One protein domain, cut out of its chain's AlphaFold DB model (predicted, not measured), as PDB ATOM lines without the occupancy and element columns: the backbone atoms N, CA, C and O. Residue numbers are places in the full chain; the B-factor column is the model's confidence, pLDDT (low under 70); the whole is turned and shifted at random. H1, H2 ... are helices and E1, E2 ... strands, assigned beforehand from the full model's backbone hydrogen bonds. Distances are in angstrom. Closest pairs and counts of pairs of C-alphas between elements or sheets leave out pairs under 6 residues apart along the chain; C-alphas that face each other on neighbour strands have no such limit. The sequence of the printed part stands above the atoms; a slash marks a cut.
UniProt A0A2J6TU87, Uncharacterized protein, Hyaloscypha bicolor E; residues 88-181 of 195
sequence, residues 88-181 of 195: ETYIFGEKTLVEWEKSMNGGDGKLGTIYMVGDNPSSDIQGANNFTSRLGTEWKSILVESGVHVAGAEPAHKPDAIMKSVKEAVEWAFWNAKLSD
ATOM      1  N   GLU A  88     -38.149  18.759  59.070       94.81
ATOM      2  CA  GLU A  88     -37.103  19.706  58.669       94.81
ATOM      3  C   GLU A  88     -36.021  19.061  57.801       94.81
ATOM      4  O   GLU A  88     -35.466  19.721  56.921       94.81
ATOM      5  N   THR A  89     -35.729  17.776  58.018       96.12
ATOM      6  CA  THR A  89     -34.782  17.032  57.186       96.12
ATOM      7  C   THR A  89     -35.329  16.813  55.778       96.12
ATOM      8  O   THR A  89     -34.574  16.946  54.818       96.12
ATOM      9  N   TYR A  90     -36.630  16.558  55.634       97.12
ATOM     10  CA  TYR A  90     -37.268  16.375  54.330       97.12
ATOM     11  C   TYR A  90     -37.480  17.703  53.592       97.12
ATOM     12  O   TYR A  90     -37.198  17.770  52.399       97.12
ATOM     13  N   ILE A  91     -37.833  18.788  54.297       97.44
ATOM     14  CA  ILE A  91     -37.859  20.150  53.726       97.44
ATOM     15  C   ILE A  91     -36.486  20.506  53.151       97.44
ATOM     16  O   ILE A  91     -36.380  21.012  52.033       97.44
ATOM     17  N   PHE A  92     -35.425  20.254  53.923       97.12
ATOM     18  CA  PHE A  92     -34.066  20.517  53.466       97.12
ATOM     19  C   PHE A  92     -33.696  19.633  52.267       97.12
ATOM     20  O   PHE A  92     -33.184  20.150  51.277       97.12
ATOM     21  N   GLY A  93     -34.002  18.333  52.325       97.06
ATOM     22  CA  GLY A  93     -33.740  17.389  51.237       97.06
ATOM     23  C   GLY A  93     -34.442  17.762  49.929       97.06
ATOM     24  O   GLY A  93     -33.795  17.809  48.885       97.06
ATOM     25  N   GLU A  94     -35.732  18.102  49.983       97.88
ATOM     26  CA  GLU A  94     -36.494  18.573  48.821       97.88
ATOM     27  C   GLU A  94     -35.866  19.833  48.223       97.88
ATOM     28  O   GLU A  94     -35.613  19.887  47.021       97.88
ATOM     29  N   LYS A  95     -35.536  20.821  49.063       97.56
ATOM     30  CA  LYS A  95     -34.877  22.051  48.613       97.56
ATOM     31  C   LYS A  95     -33.557  21.754  47.894       97.56
ATOM     32  O   LYS A  95     -33.309  22.323  46.832       97.56
ATOM     33  N   THR A  96     -32.725  20.868  48.442       97.50
ATOM     34  CA  THR A  96     -31.459  20.478  47.810       97.50
ATOM     35  C   THR A  96     -31.683  19.803  46.455       97.50
ATOM     36  O   THR A  96     -30.964  20.105  45.506       97.50
ATOM     37  N   LEU A  97     -32.690  18.934  46.328       96.50
ATOM     38  CA  LEU A  97     -33.025  18.288  45.054       96.50
ATOM     39  C   LEU A  97     -33.537  19.292  44.011       96.50
ATOM     40  O   LEU A  97     -33.149  19.211  42.848       96.50
ATOM     41  N   VAL A  98     -34.347  20.269  44.428       96.50
ATOM     42  CA  VAL A  98     -34.827  21.370  43.575       96.50
ATOM     43  C   VAL A  98     -33.659  22.211  43.057       96.50
ATOM     44  O   VAL A  98     -33.605  22.550  41.877       96.50
ATOM     45  N   GLU A  99     -32.710  22.563  43.926       96.31
ATOM     46  CA  GLU A  99     -31.506  23.310  43.540       96.31
ATOM     47  C   GLU A  99     -30.617  22.497  42.590       96.31
ATOM     48  O   GLU A  99     -30.088  23.040  41.616       96.31
ATOM     49  N   TRP A 100     -30.495  21.192  42.832       95.19
ATOM     50  CA  TRP A 100     -29.739  20.289  41.973       95.19
ATOM     51  C   TRP A 100     -30.360  20.160  40.574       95.19
ATOM     52  O   TRP A 100     -29.636  20.301  39.589       95.19
ATOM     53  N   GLU A 101     -31.682  19.989  40.474       93.31
ATOM     54  CA  GLU A 101     -32.424  19.938  39.203       93.31
ATOM     55  C   GLU A 101     -32.158  21.192  38.359       93.31
ATOM     56  O   GLU A 101     -31.716  21.084  37.211       93.31
ATOM     57  N   LYS A 102     -32.290  22.378  38.969       94.12
ATOM     58  CA  LYS A 102     -31.997  23.663  38.314       94.12
ATOM     59  C   LYS A 102     -30.570  23.718  37.778       94.12
ATOM     60  O   LYS A 102     -30.342  24.191  36.669       94.12
ATOM     61  N   SER A 103     -29.605  23.245  38.570       94.25
ATOM     62  CA  SER A 103     -28.186  23.292  38.205       94.25
ATOM     63  C   SER A 103     -27.818  22.335  37.068       94.25
ATOM     64  O   SER A 103     -26.975  22.672  36.239       94.25
ATOM     65  N   MET A 104     -28.451  21.161  37.015       91.56
ATOM     66  CA  MET A 104     -28.128  20.103  36.056       91.56
ATOM     67  C   MET A 104     -28.867  20.268  34.728       91.56
ATOM     68  O   MET A 104     -28.276  20.064  33.670       91.56
ATOM     69  N   ASN A 105     -30.146  20.639  34.782       86.75
ATOM     70  CA  ASN A 105     -31.021  20.662  33.609       86.75
ATOM     71  C   ASN A 105     -31.312  22.082  33.103       86.75
ATOM     72  O   ASN A 105     -31.918  22.235  32.044       86.75
ATOM     73  N   GLY A 106     -30.934  23.122  33.859       84.12
ATOM     74  CA  GLY A 106     -31.383  24.494  33.597       84.12
ATOM     75  C   GLY A 106     -32.898  24.671  33.757       84.12
ATOM     76  O   GLY A 106     -33.462  25.613  33.201       84.12
ATOM     77  N   GLY A 107     -33.550  23.736  34.460       80.81
ATOM     78  CA  GLY A 107     -34.990  23.691  34.675       80.81
ATOM     79  C   GLY A 107     -35.492  24.729  35.680       80.81
ATOM     80  O   GLY A 107     -34.744  25.556  36.207       80.81
ATOM     81  N   ASP A 108     -36.794  24.686  35.956       88.62
ATOM     82  CA  ASP A 108     -37.458  25.544  36.942       88.62
ATOM     83  C   ASP A 108     -37.402  24.973  38.373       88.62
ATOM     84  O   ASP A 108     -37.859  25.623  39.320       88.62
ATOM     85  N   GLY A 109     -36.780  23.804  38.568       88.06
ATOM     86  CA  GLY A 109     -36.724  23.092  39.838       88.06
ATOM     87  C   GLY A 109     -37.972  22.280  40.151       88.06
ATOM     88  O   GLY A 109     -38.160  21.897  41.303       88.06
ATOM     89  N   LYS A 110     -38.865  22.059  39.182       91.69
ATOM     90  CA  LYS A 110     -40.091  21.302  39.412       91.69
ATOM     91  C   LYS A 110     -39.805  19.802  39.460       91.69
ATOM     92  O   LYS A 110     -39.399  19.195  38.473       91.69
ATOM     93  N   LEU A 111     -40.094  19.192  40.606       93.25
ATOM     94  CA  LEU A 111     -39.967  17.752  40.821       93.25
ATOM     95  C   LEU A 111     -41.353  17.099  40.834       93.25
ATOM     96  O   LEU A 111     -42.246  17.568  41.542       93.25
ATOM     97  N   GLY A 112     -41.523  16.024  40.056       93.25
ATOM     98  CA  GLY A 112     -42.757  15.232  40.006       93.25
ATOM     99  C   GLY A 112     -42.904  14.324  41.228       93.25
ATOM    100  O   GLY A 112     -43.634  14.652  42.158       93.25
ATOM    101  N   THR A 113     -42.166  13.211  41.236       96.06
ATOM    102  CA  THR A 113     -42.143  12.244  42.342       96.06
ATOM    103  C   THR A 113     -40.706  12.030  42.823       96.06
ATOM    104  O   THR A 113     -39.812  11.763  42.019       96.06
ATOM    105  N   ILE A 114     -40.484  12.113  44.133       97.31
ATOM    106  CA  ILE A 114     -39.247  11.715  44.811       97.31
ATOM    107  C   ILE A 114     -39.463  10.337  45.436       97.31
ATOM    108  O   ILE A 114     -40.402  10.127  46.202       97.31
ATOM    109  N   TYR A 115     -38.561   9.403  45.139       97.88
ATOM    110  CA  TYR A 115     -38.551   8.075  45.747       97.88
ATOM    111  C   TYR A 115     -37.490   8.026  46.847       97.88
ATOM    112  O   TYR A 115     -36.289   8.040  46.571       97.88
ATOM    113  N   MET A 116     -37.931   7.954  48.098       98.19
ATOM    114  CA  MET A 116     -37.075   7.715  49.252       98.19
ATOM    115  C   MET A 116     -36.776   6.218  49.355       98.19
ATOM    116  O   MET A 116     -37.631   5.433  49.765       98.19
ATOM    117  N   VAL A 117     -35.560   5.823  48.984       98.31
ATOM    118  CA  VAL A 117     -35.083   4.436  49.085       98.31
ATOM    119  C   VAL A 117     -34.272   4.278  50.369       98.31
ATOM    120  O   VAL A 117     -33.262   4.961  50.539       98.31
ATOM    121  N   GLY A 118     -34.686   3.378  51.260       96.94
ATOM    122  CA  GLY A 118     -34.014   3.181  52.545       96.94
ATOM    123  C   GLY A 118     -34.320   1.839  53.199       96.94
ATOM    124  O   GLY A 118     -35.186   1.102  52.740       96.94
ATOM    125  N   ASP A 119     -33.574   1.496  54.242       95.31
ATOM    126  CA  ASP A 119     -33.597   0.187  54.902       95.31
ATOM    127  C   ASP A 119     -34.224   0.226  56.302       95.31
ATOM    128  O   ASP A 119     -34.426  -0.826  56.913       95.31
ATOM    129  N   ASN A 120     -34.536   1.414  56.828       94.88
ATOM    130  CA  ASN A 120     -35.069   1.586  58.171       94.88
ATOM    131  C   ASN A 120     -36.532   2.082  58.147       94.88
ATOM    132  O   ASN A 120     -36.783   3.262  57.873       94.88
ATOM    133  N   PRO A 121     -37.514   1.227  58.509       96.00
ATOM    134  CA  PRO A 121     -38.927   1.602  58.532       96.00
ATOM    135  C   PRO A 121     -39.244   2.822  59.407       96.00
ATOM    136  O   PRO A 121     -40.050   3.661  59.015       96.00
ATOM    137  N   SER A 122     -38.600   2.958  60.568       94.44
ATOM    138  CA  SER A 122     -38.853   4.048  61.525       94.44
ATOM    139  C   SER A 122     -38.071   5.332  61.225       94.44
ATOM    140  O   SER A 122     -38.108   6.269  62.016       94.44
ATOM    141  N   SER A 123     -37.349   5.386  60.102       94.25
ATOM    142  CA  SER A 123     -36.527   6.539  59.714       94.25
ATOM    143  C   SER A 123     -36.814   6.948  58.272       94.25
ATOM    144  O   SER A 123     -37.419   7.995  58.024       94.25
ATOM    145  N   ASP A 124     -36.466   6.091  57.313       97.25
ATOM    146  CA  ASP A 124     -36.638   6.353  55.883       97.25
ATOM    147  C   ASP A 124     -38.110   6.330  55.490       97.25
ATOM    148  O   ASP A 124     -38.634   7.286  54.921       97.25
ATOM    149  N   ILE A 125     -38.787   5.236  55.835       98.00
ATOM    150  CA  ILE A 125     -40.154   4.978  55.380       98.00
ATOM    151  C   ILE A 125     -41.130   5.884  56.117       98.00
ATOM    152  O   ILE A 125     -41.928   6.574  55.491       98.00
ATOM    153  N   GLN A 126     -41.019   5.951  57.445       97.62
ATOM    154  CA  GLN A 126     -41.827   6.861  58.246       97.62
ATOM    155  C   GLN A 126     -41.669   8.316  57.796       97.62
ATOM    156  O   GLN A 126     -42.664   9.025  57.674       97.62
ATOM    157  N   GLY A 127     -40.434   8.768  57.565       97.38
ATOM    158  CA  GLY A 127     -40.184  10.155  57.196       97.38
ATOM    159  C   GLY A 127     -40.780  10.511  55.835       97.38
ATOM    160  O   GLY A 127     -41.478  11.515  55.733       97.38
ATOM    161  N   ALA A 128     -40.588   9.661  54.823       97.75
ATOM    162  CA  ALA A 128     -41.170   9.875  53.501       97.75
ATOM    163  C   ALA A 128     -42.703   9.838  53.527       97.75
ATOM    164  O   ALA A 128     -43.337  10.711  52.947       97.75
ATOM    165  N   ASN A 129     -43.298   8.891  54.259       98.00
ATOM    166  CA  ASN A 129     -44.752   8.773  54.369       98.00
ATOM    167  C   ASN A 129     -45.398   9.963  55.096       98.00
ATOM    168  O   ASN A 129     -46.529  10.335  54.796       98.00
ATOM    169  N   ASN A 130     -44.705  10.539  56.081       97.38
ATOM    170  CA  ASN A 130     -45.215  11.669  56.856       97.38
ATOM    171  C   ASN A 130     -45.003  13.016  56.155       97.38
ATOM    172  O   ASN A 130     -45.607  14.015  56.555       97.38
ATOM    173  N   PHE A 131     -44.119  13.080  55.160       97.94
ATOM    174  CA  PHE A 131     -43.758  14.334  54.527       97.94
ATOM    175  C   PHE A 131     -44.770  14.733  53.453       97.94
ATOM    176  O   PHE A 131     -45.048  13.992  52.517       97.94
ATOM    177  N   THR A 132     -45.300  15.951  53.568       97.44
ATOM    178  CA  THR A 132     -46.153  16.562  52.544       97.44
ATOM    179  C   THR A 132     -45.429  17.763  51.951       97.44
ATOM    180  O   THR A 132     -45.217  18.769  52.630       97.44
ATOM    181  N   SER A 133     -45.055  17.660  50.675       97.06
ATOM    182  CA  SER A 133     -44.369  18.731  49.955       97.06
ATOM    183  C   SER A 133     -45.222  19.993  49.863       97.06
ATOM    184  O   SER A 133     -46.407  19.950  49.525       97.06
ATOM    185  N   ARG A 134     -44.588  21.149  50.070       96.31
ATOM    186  CA  ARG A 134     -45.210  22.463  49.818       96.31
ATOM    187  C   ARG A 134     -45.094  22.891  48.357       96.31
ATOM    188  O   ARG A 134     -45.725  23.864  47.956       96.31
ATOM    189  N   LEU A 135     -44.279  22.184  47.578       94.69
ATOM    190  CA  LEU A 135     -44.031  22.440  46.161       94.69
ATOM    191  C   LEU A 135     -44.901  21.558  45.252       94.69
ATOM    192  O   LEU A 135     -44.856  21.700  44.032       94.69
ATOM    193  N   GLY A 136     -45.713  20.675  45.842       94.69
ATOM    194  CA  GLY A 136     -46.563  19.729  45.120       94.69
ATOM    195  C   GLY A 136     -45.824  18.485  44.629       94.69
ATOM    196  O   GLY A 136     -46.377  17.747  43.819       94.69
ATOM    197  N   THR A 137     -44.596  18.250  45.098       96.38
ATOM    198  CA  THR A 137     -43.831  17.041  44.787       96.38
ATOM    199  C   THR A 137     -44.378  15.854  45.575       96.38
ATOM    200  O   THR A 137     -44.562  15.919  46.790       96.38
ATOM    201  N   GLU A 138     -44.640  14.751  44.886       96.75
ATOM    202  CA  GLU A 138     -45.063  13.507  45.520       96.75
ATOM    203  C   GLU A 138     -43.852  12.806  46.148       96.75
ATOM    204  O   GLU A 138     -42.798  12.712  45.522       96.75
ATOM    205  N   TRP A 139     -43.993  12.292  47.367       97.62
ATOM    206  CA  TRP A 139     -42.970  11.471  48.012       97.62
ATOM    207  C   TRP A 139     -43.473  10.038  48.134       97.62
ATOM    208  O   TRP A 139     -44.568   9.809  48.638       97.62
ATOM    209  N   LYS A 140     -42.660   9.086  47.675       98.06
ATOM    210  CA  LYS A 140     -42.914   7.648  47.807       98.06
ATOM    211  C   LYS A 140     -41.775   6.976  48.544       98.06
ATOM    212  O   LYS A 140     -40.618   7.361  48.378       98.06
ATOM    213  N   SER A 141     -42.078   5.956  49.328       98.31
ATOM    214  CA  SER A 141     -41.105   5.205  50.111       98.31
ATOM    215  C   SER A 141     -40.880   3.805  49.538       98.31
ATOM    216  O   SER A 141     -41.814   3.046  49.282       98.31
ATOM    217  N   ILE A 142     -39.613   3.437  49.344       98.38
ATOM    218  CA  ILE A 142     -39.211   2.092  48.924       98.38
ATOM    219  C   ILE A 142     -38.305   1.511  50.003       98.38
ATOM    220  O   ILE A 142     -37.194   1.999  50.226       98.38
ATOM    221  N   LEU A 143     -38.779   0.457  50.660       98.19
ATOM    222  CA  LEU A 143     -38.019  -0.267  51.669       98.19
ATOM    223  C   LEU A 143     -37.127  -1.314  51.006       98.19
ATOM    224  O   LEU A 143     -37.620  -2.147  50.244       98.19
ATOM    225  N   VAL A 144     -35.830  -1.299  51.313       96.81
ATOM    226  CA  VAL A 144     -34.895  -2.341  50.873       96.81
ATOM    227  C   VAL A 144     -34.585  -3.338  51.988       96.81
ATOM    228  O   VAL A 144     -34.409  -2.962  53.144       96.81
ATOM    229  N   GLU A 145     -34.470  -4.618  51.636       94.62
ATOM    230  CA  GLU A 145     -34.191  -5.717  52.580       94.62
ATOM    231  C   GLU A 145     -32.685  -5.964  52.821       94.62
ATOM    232  O   GLU A 145     -32.290  -6.940  53.456       94.62
ATOM    233  N   SER A 146     -31.816  -5.091  52.306       90.19
ATOM    234  CA  SER A 146     -30.356  -5.234  52.377       90.19
ATOM    235  C   SER A 146     -29.713  -4.531  53.584       90.19
ATOM    236  O   SER A 146     -28.528  -4.198  53.522       90.19
ATOM    237  N   GLY A 147     -30.472  -4.244  54.649       89.25
ATOM    238  CA  GLY A 147     -30.021  -3.401  55.762       89.25
ATOM    239  C   GLY A 147     -30.711  -3.687  57.100       89.25
ATOM    240  O   GLY A 147     -30.774  -4.836  57.529       89.25
ATOM    241  N   VAL A 148     -31.158  -2.642  57.804       87.62
ATOM    242  CA  VAL A 148     -31.767  -2.722  59.146       87.62
ATOM    243  C   VAL A 148     -33.035  -3.576  59.149       87.62
ATOM    244  O   VAL A 148     -33.254  -4.344  60.087       87.62
ATOM    245  N   HIS A 149     -33.872  -3.455  58.121       89.19
ATOM    246  CA  HIS A 149     -35.059  -4.284  57.974       89.19
ATOM    247  C   HIS A 149     -34.703  -5.739  57.647       89.19
ATOM    248  O   HIS A 149     -33.948  -6.022  56.720       89.19
ATOM    249  N   VAL A 150     -35.294  -6.666  58.402       86.62
ATOM    250  CA  VAL A 150     -35.131  -8.108  58.199       86.62
ATOM    251  C   VAL A 150     -36.144  -8.589  57.165       86.62
ATOM    252  O   VAL A 150     -37.347  -8.443  57.376       86.62
ATOM    253  N   ALA A 151     -35.653  -9.202  56.086       89.44
ATOM    254  CA  ALA A 151     -36.488  -9.731  55.012       89.44
ATOM    255  C   ALA A 151     -37.613 -10.642  55.536       89.44
ATOM    256  O   ALA A 151     -37.380 -11.532  56.360       89.44
ATOM    257  N   GLY A 152     -38.831 -10.422  55.042       86.44
ATOM    258  CA  GLY A 152     -40.029 -11.163  55.450       86.44
ATOM    259  C   GLY A 152     -40.636 -10.767  56.804       86.44
ATOM    260  O   GLY A 152     -41.690 -11.298  57.159       86.44
ATOM    261  N   ALA A 153     -40.028  -9.845  57.555       90.56
ATOM    262  CA  ALA A 153     -40.677  -9.240  58.715       90.56
ATOM    263  C   ALA A 153     -41.704  -8.186  58.270       90.56
ATOM    264  O   ALA A 153     -41.541  -7.532  57.242       90.56
ATOM    265  N   GLU A 154     -42.754  -7.970  59.061       93.56
ATOM    266  CA  GLU A 154     -43.672  -6.857  58.818       93.56
ATOM    267  C   GLU A 154     -42.987  -5.527  59.198       93.56
ATOM    268  O   GLU A 154     -42.488  -5.394  60.322       93.56
ATOM    269  N   PRO A 155     -42.902  -4.537  58.289       94.81
ATOM    270  CA  PRO A 155     -42.268  -3.264  58.600       94.81
ATOM    271  C   PRO A 155     -43.157  -2.418  59.520       94.81
ATOM    272  O   PRO A 155     -44.364  -2.320  59.320       94.81
ATOM    273  N   ALA A 156     -42.546  -1.726  60.489       94.25
ATOM    274  CA  ALA A 156     -43.260  -0.857  61.435       94.25
ATOM    275  C   ALA A 156     -44.056   0.279  60.757       94.25
ATOM    276  O   ALA A 156     -45.030   0.781  61.314       94.25
ATOM    277  N   HIS A 157     -43.640   0.675  59.553       96.69
ATOM    278  CA  HIS A 157     -44.347   1.612  58.689       96.69
ATOM    279  C   HIS A 157     -44.444   1.005  57.292       96.69
ATOM    280  O   HIS A 157     -43.438   0.556  56.744       96.69
ATOM    281  N   LYS A 158     -45.653   0.982  56.724       97.31
ATOM    282  CA  LYS A 158     -45.916   0.392  55.408       97.31
ATOM    283  C   LYS A 158     -45.294   1.258  54.296       97.31
ATOM    284  O   LYS A 158     -45.685   2.420  54.194       97.31
ATOM    285  N   PRO A 159     -44.378   0.725  53.470       97.75
ATOM    286  CA  PRO A 159     -43.835   1.446  52.322       97.75
ATOM    287  C   PRO A 159     -44.745   1.337  51.089       97.75
ATOM    288  O   PRO A 159     -45.632   0.477  51.044       97.75
ATOM    289  N   ASP A 160     -44.488   2.151  50.062       98.00
ATOM    290  CA  ASP A 160     -45.128   2.004  48.744       98.00
ATOM    291  C   ASP A 160     -44.651   0.744  48.011       98.00
ATOM    292  O   ASP A 160     -45.413   0.113  47.276       98.00
ATOM    293  N   ALA A 161     -43.393   0.354  48.233       97.31
ATOM    294  CA  ALA A 161     -42.820  -0.879  47.709       97.31
ATOM    295  C   ALA A 161     -41.757  -1.471  48.643       97.31
ATOM    296  O   ALA A 161     -41.086  -0.754  49.385       97.31
ATOM    297  N   ILE A 162     -41.579  -2.792  48.566       97.62
ATOM    298  CA  ILE A 162     -40.488  -3.527  49.219       97.62
ATOM    299  C   ILE A 162     -39.651  -4.187  48.125       97.62
ATOM    300  O   ILE A 162     -40.205  -4.816  47.224       97.62
ATOM    301  N   MET A 163     -38.332  -4.023  48.196       96.62
ATOM    302  CA  MET A 163     -37.375  -4.491  47.191       96.62
ATOM    303  C   MET A 163     -36.194  -5.180  47.862       96.62
ATOM    304  O   MET A 163     -35.791  -4.810  48.962       96.62
ATOM    305  N   LYS A 164     -35.566  -6.151  47.195       95.38
ATOM    306  CA  LYS A 164     -34.441  -6.864  47.824       95.38
ATOM    307  C   LYS A 164     -33.177  -6.016  47.890       95.38
ATOM    308  O   LYS A 164     -32.317  -6.233  48.738       95.38
ATOM    309  N   SER A 165     -33.028  -5.074  46.960       95.62
ATOM    310  CA  SER A 165     -31.823  -4.261  46.820       95.62
ATOM    311  C   SER A 165     -32.123  -2.874  46.261       95.62
ATOM    312  O   SER A 165     -33.169  -2.637  45.655       95.62
ATOM    313  N   VAL A 166     -31.151  -1.969  46.392       97.06
ATOM    314  CA  VAL A 166     -31.208  -0.631  45.780       97.06
ATOM    315  C   VAL A 166     -31.353  -0.706  44.258       97.06
ATOM    316  O   VAL A 166     -32.054   0.114  43.675       97.06
ATOM    317  N   LYS A 167     -30.737  -1.699  43.602       97.00
ATOM    318  CA  LYS A 167     -30.872  -1.879  42.151       97.00
ATOM    319  C   LYS A 167     -32.335  -2.121  41.766       97.00
ATOM    320  O   LYS A 167     -32.857  -1.422  40.904       97.00
ATOM    321  N   GLU A 168     -32.988  -3.064  42.440       97.25
ATOM    322  CA  GLU A 168     -34.402  -3.380  42.209       97.25
ATOM    323  C   GLU A 168     -35.307  -2.189  42.550       97.25
ATOM    324  O   GLU A 168     -36.243  -1.898  41.810       97.25
ATOM    325  N   ALA A 169     -34.991  -1.441  43.613       97.56
ATOM    326  CA  ALA A 169     -35.708  -0.217  43.969       97.56
ATOM    327  C   ALA A 169     -35.654   0.845  42.866       97.56
ATOM    328  O   ALA A 169     -36.681   1.432  42.528       97.56
ATOM    329  N   VAL A 170     -34.481   1.063  42.271       97.12
ATOM    330  CA  VAL A 170     -34.317   2.011  41.165       97.12
ATOM    331  C   VAL A 170     -35.056   1.529  39.913       97.12
ATOM    332  O   VAL A 170     -35.768   2.310  39.286       97.12
ATOM    333  N   GLU A 171     -34.942   0.245  39.559       96.75
ATOM    334  CA  GLU A 171     -35.664  -0.345  38.420       96.75
ATOM    335  C   GLU A 171     -37.186  -0.222  38.587       96.75
ATOM    336  O   GLU A 171     -37.890   0.168  37.650       96.75
ATOM    337  N   TRP A 172     -37.691  -0.480  39.794       95.69
ATOM    338  CA  TRP A 172     -39.101  -0.310  40.113       95.69
ATOM    339  C   TRP A 172     -39.540   1.153  40.051       95.69
ATOM    340  O   TRP A 172     -40.585   1.438  39.470       95.69
ATOM    341  N   ALA A 173     -38.745   2.086  40.583       96.25
ATOM    342  CA  ALA A 173     -39.054   3.515  40.536       96.25
ATOM    343  C   ALA A 173     -39.168   4.022  39.089       96.25
ATOM    344  O   ALA A 173     -40.098   4.760  38.766       96.25
ATOM    345  N   PHE A 174     -38.288   3.567  38.187       93.81
ATOM    346  CA  PHE A 174     -38.398   3.875  36.758       93.81
ATOM    347  C   PHE A 174     -39.685   3.329  36.135       93.81
ATOM    348  O   PHE A 174     -40.320   4.013  35.331       93.81
ATOM    349  N   TRP A 175     -40.067   2.096  36.473       93.00
ATOM    350  CA  TRP A 175     -41.308   1.508  35.974       93.00
ATOM    351  C   TRP A 175     -42.544   2.236  36.522       93.00
ATOM    352  O   TRP A 175     -43.454   2.550  35.756       93.00
ATOM    353  N   ASN A 176     -42.547   2.576  37.815       92.94
ATOM    354  CA  ASN A 176     -43.625   3.326  38.456       92.94
ATOM    355  C   ASN A 176     -43.782   4.725  37.846       92.94
ATOM    356  O   ASN A 176     -44.894   5.107  37.499       92.94
ATOM    357  N   ALA A 177     -42.676   5.443  37.628       89.00
ATOM    358  CA  ALA A 177     -42.695   6.759  36.995       89.00
ATOM    359  C   ALA A 177     -43.278   6.708  35.571       89.00
ATOM    360  O   ALA A 177     -44.147   7.508  35.235       89.00
ATOM    361  N   LYS A 178     -42.886   5.714  34.761       80.81
ATOM    362  CA  LYS A 178     -43.442   5.530  33.410       80.81
ATOM    363  C   LYS A 178     -44.945   5.251  33.413       80.81
ATOM    364  O   LYS A 178     -45.636   5.675  32.495       80.81
ATOM    365  N   LEU A 179     -45.457   4.529  34.411       67.62
ATOM    366  CA  LEU A 179     -46.901   4.334  34.558       67.62
ATOM    367  C   LEU A 179     -47.621   5.634  34.909       67.62
ATOM    368  O   LEU A 179     -48.694   5.888  34.367       67.62
ATOM    369  N   SER A 180     -47.031   6.460  35.773       63.44
ATOM    370  CA  SER A 180     -47.564   7.788  36.088       63.44
ATOM    371  C   SER A 180     -47.652   8.670  34.834       63.44
ATOM    372  O   SER A 180     -48.657   9.352  34.640       63.44
ATOM    373  N   ASP A 181     -46.656   8.591  33.943       62.66
ATOM    374  CA  ASP A 181     -46.622   9.336  32.674       62.66
ATOM    375  C   ASP A 181     -47.658   8.844  31.644       62.66
ATOM    376  O   ASP A 181     -48.087   9.609  30.778       62.66
TER     377      ASP A 181
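What this domain is: This is residues 88 to 181 of the 195 residues of an uncharacterized protein of Hyaloscypha bicolor E (UniProt A0A2J6TU87). A small parallel sheet, in the order E1 E2 E3, lies between helix H2 over one face and H3 over the other, three layers; H1 lies off it. The printed 94 residues hold, in order, H1 E1 H2 E2 E3 H3: mixed, compact, radius of gyration of the C-alphas 13.7 A, spans 42 by 29 by 19 A.

Where its parts are: Find C-alpha 88 at (-37.103, 19.706, 58.669); H1, residues 88 to 105, runs 25.8 A. Next come E1, 113 to 118, H2, 121 to 130, E2, 138 to 144, E3, 161 to 163, and H3, 166 to 181, 22.6 A, ending at (-46.622, 9.336, 32.674).

How they stand to each other: E1, H2, E2 form a strand-helix-strand unit, parallel neighbour strands with a helix between, its crossover right-handed. Within hydrogen-bond range are N 116 and O 140, 2.8 A, across E1 and E2, and N 163 and O 143, 2.9 A, across E2 and E3. H2 is on the sheet at height 8.1 A, C-alphas 125 and 141 closest to E2 at 5.4 A; H3 is on the opposite face at 8.0 A, C-alphas 142 and 169 closest to E2 at 6.5 A. H1 is only just not on the sheet, with 4 pairs of C-alphas within 10 A. Every O i to N i+4 pair is within range in H1 and H3, 4 of 6 in H2.

The domain as a whole: The printed part has no cut; E2 to E3 is a long link, and pLDDT is under 70 at residues 179 to 181.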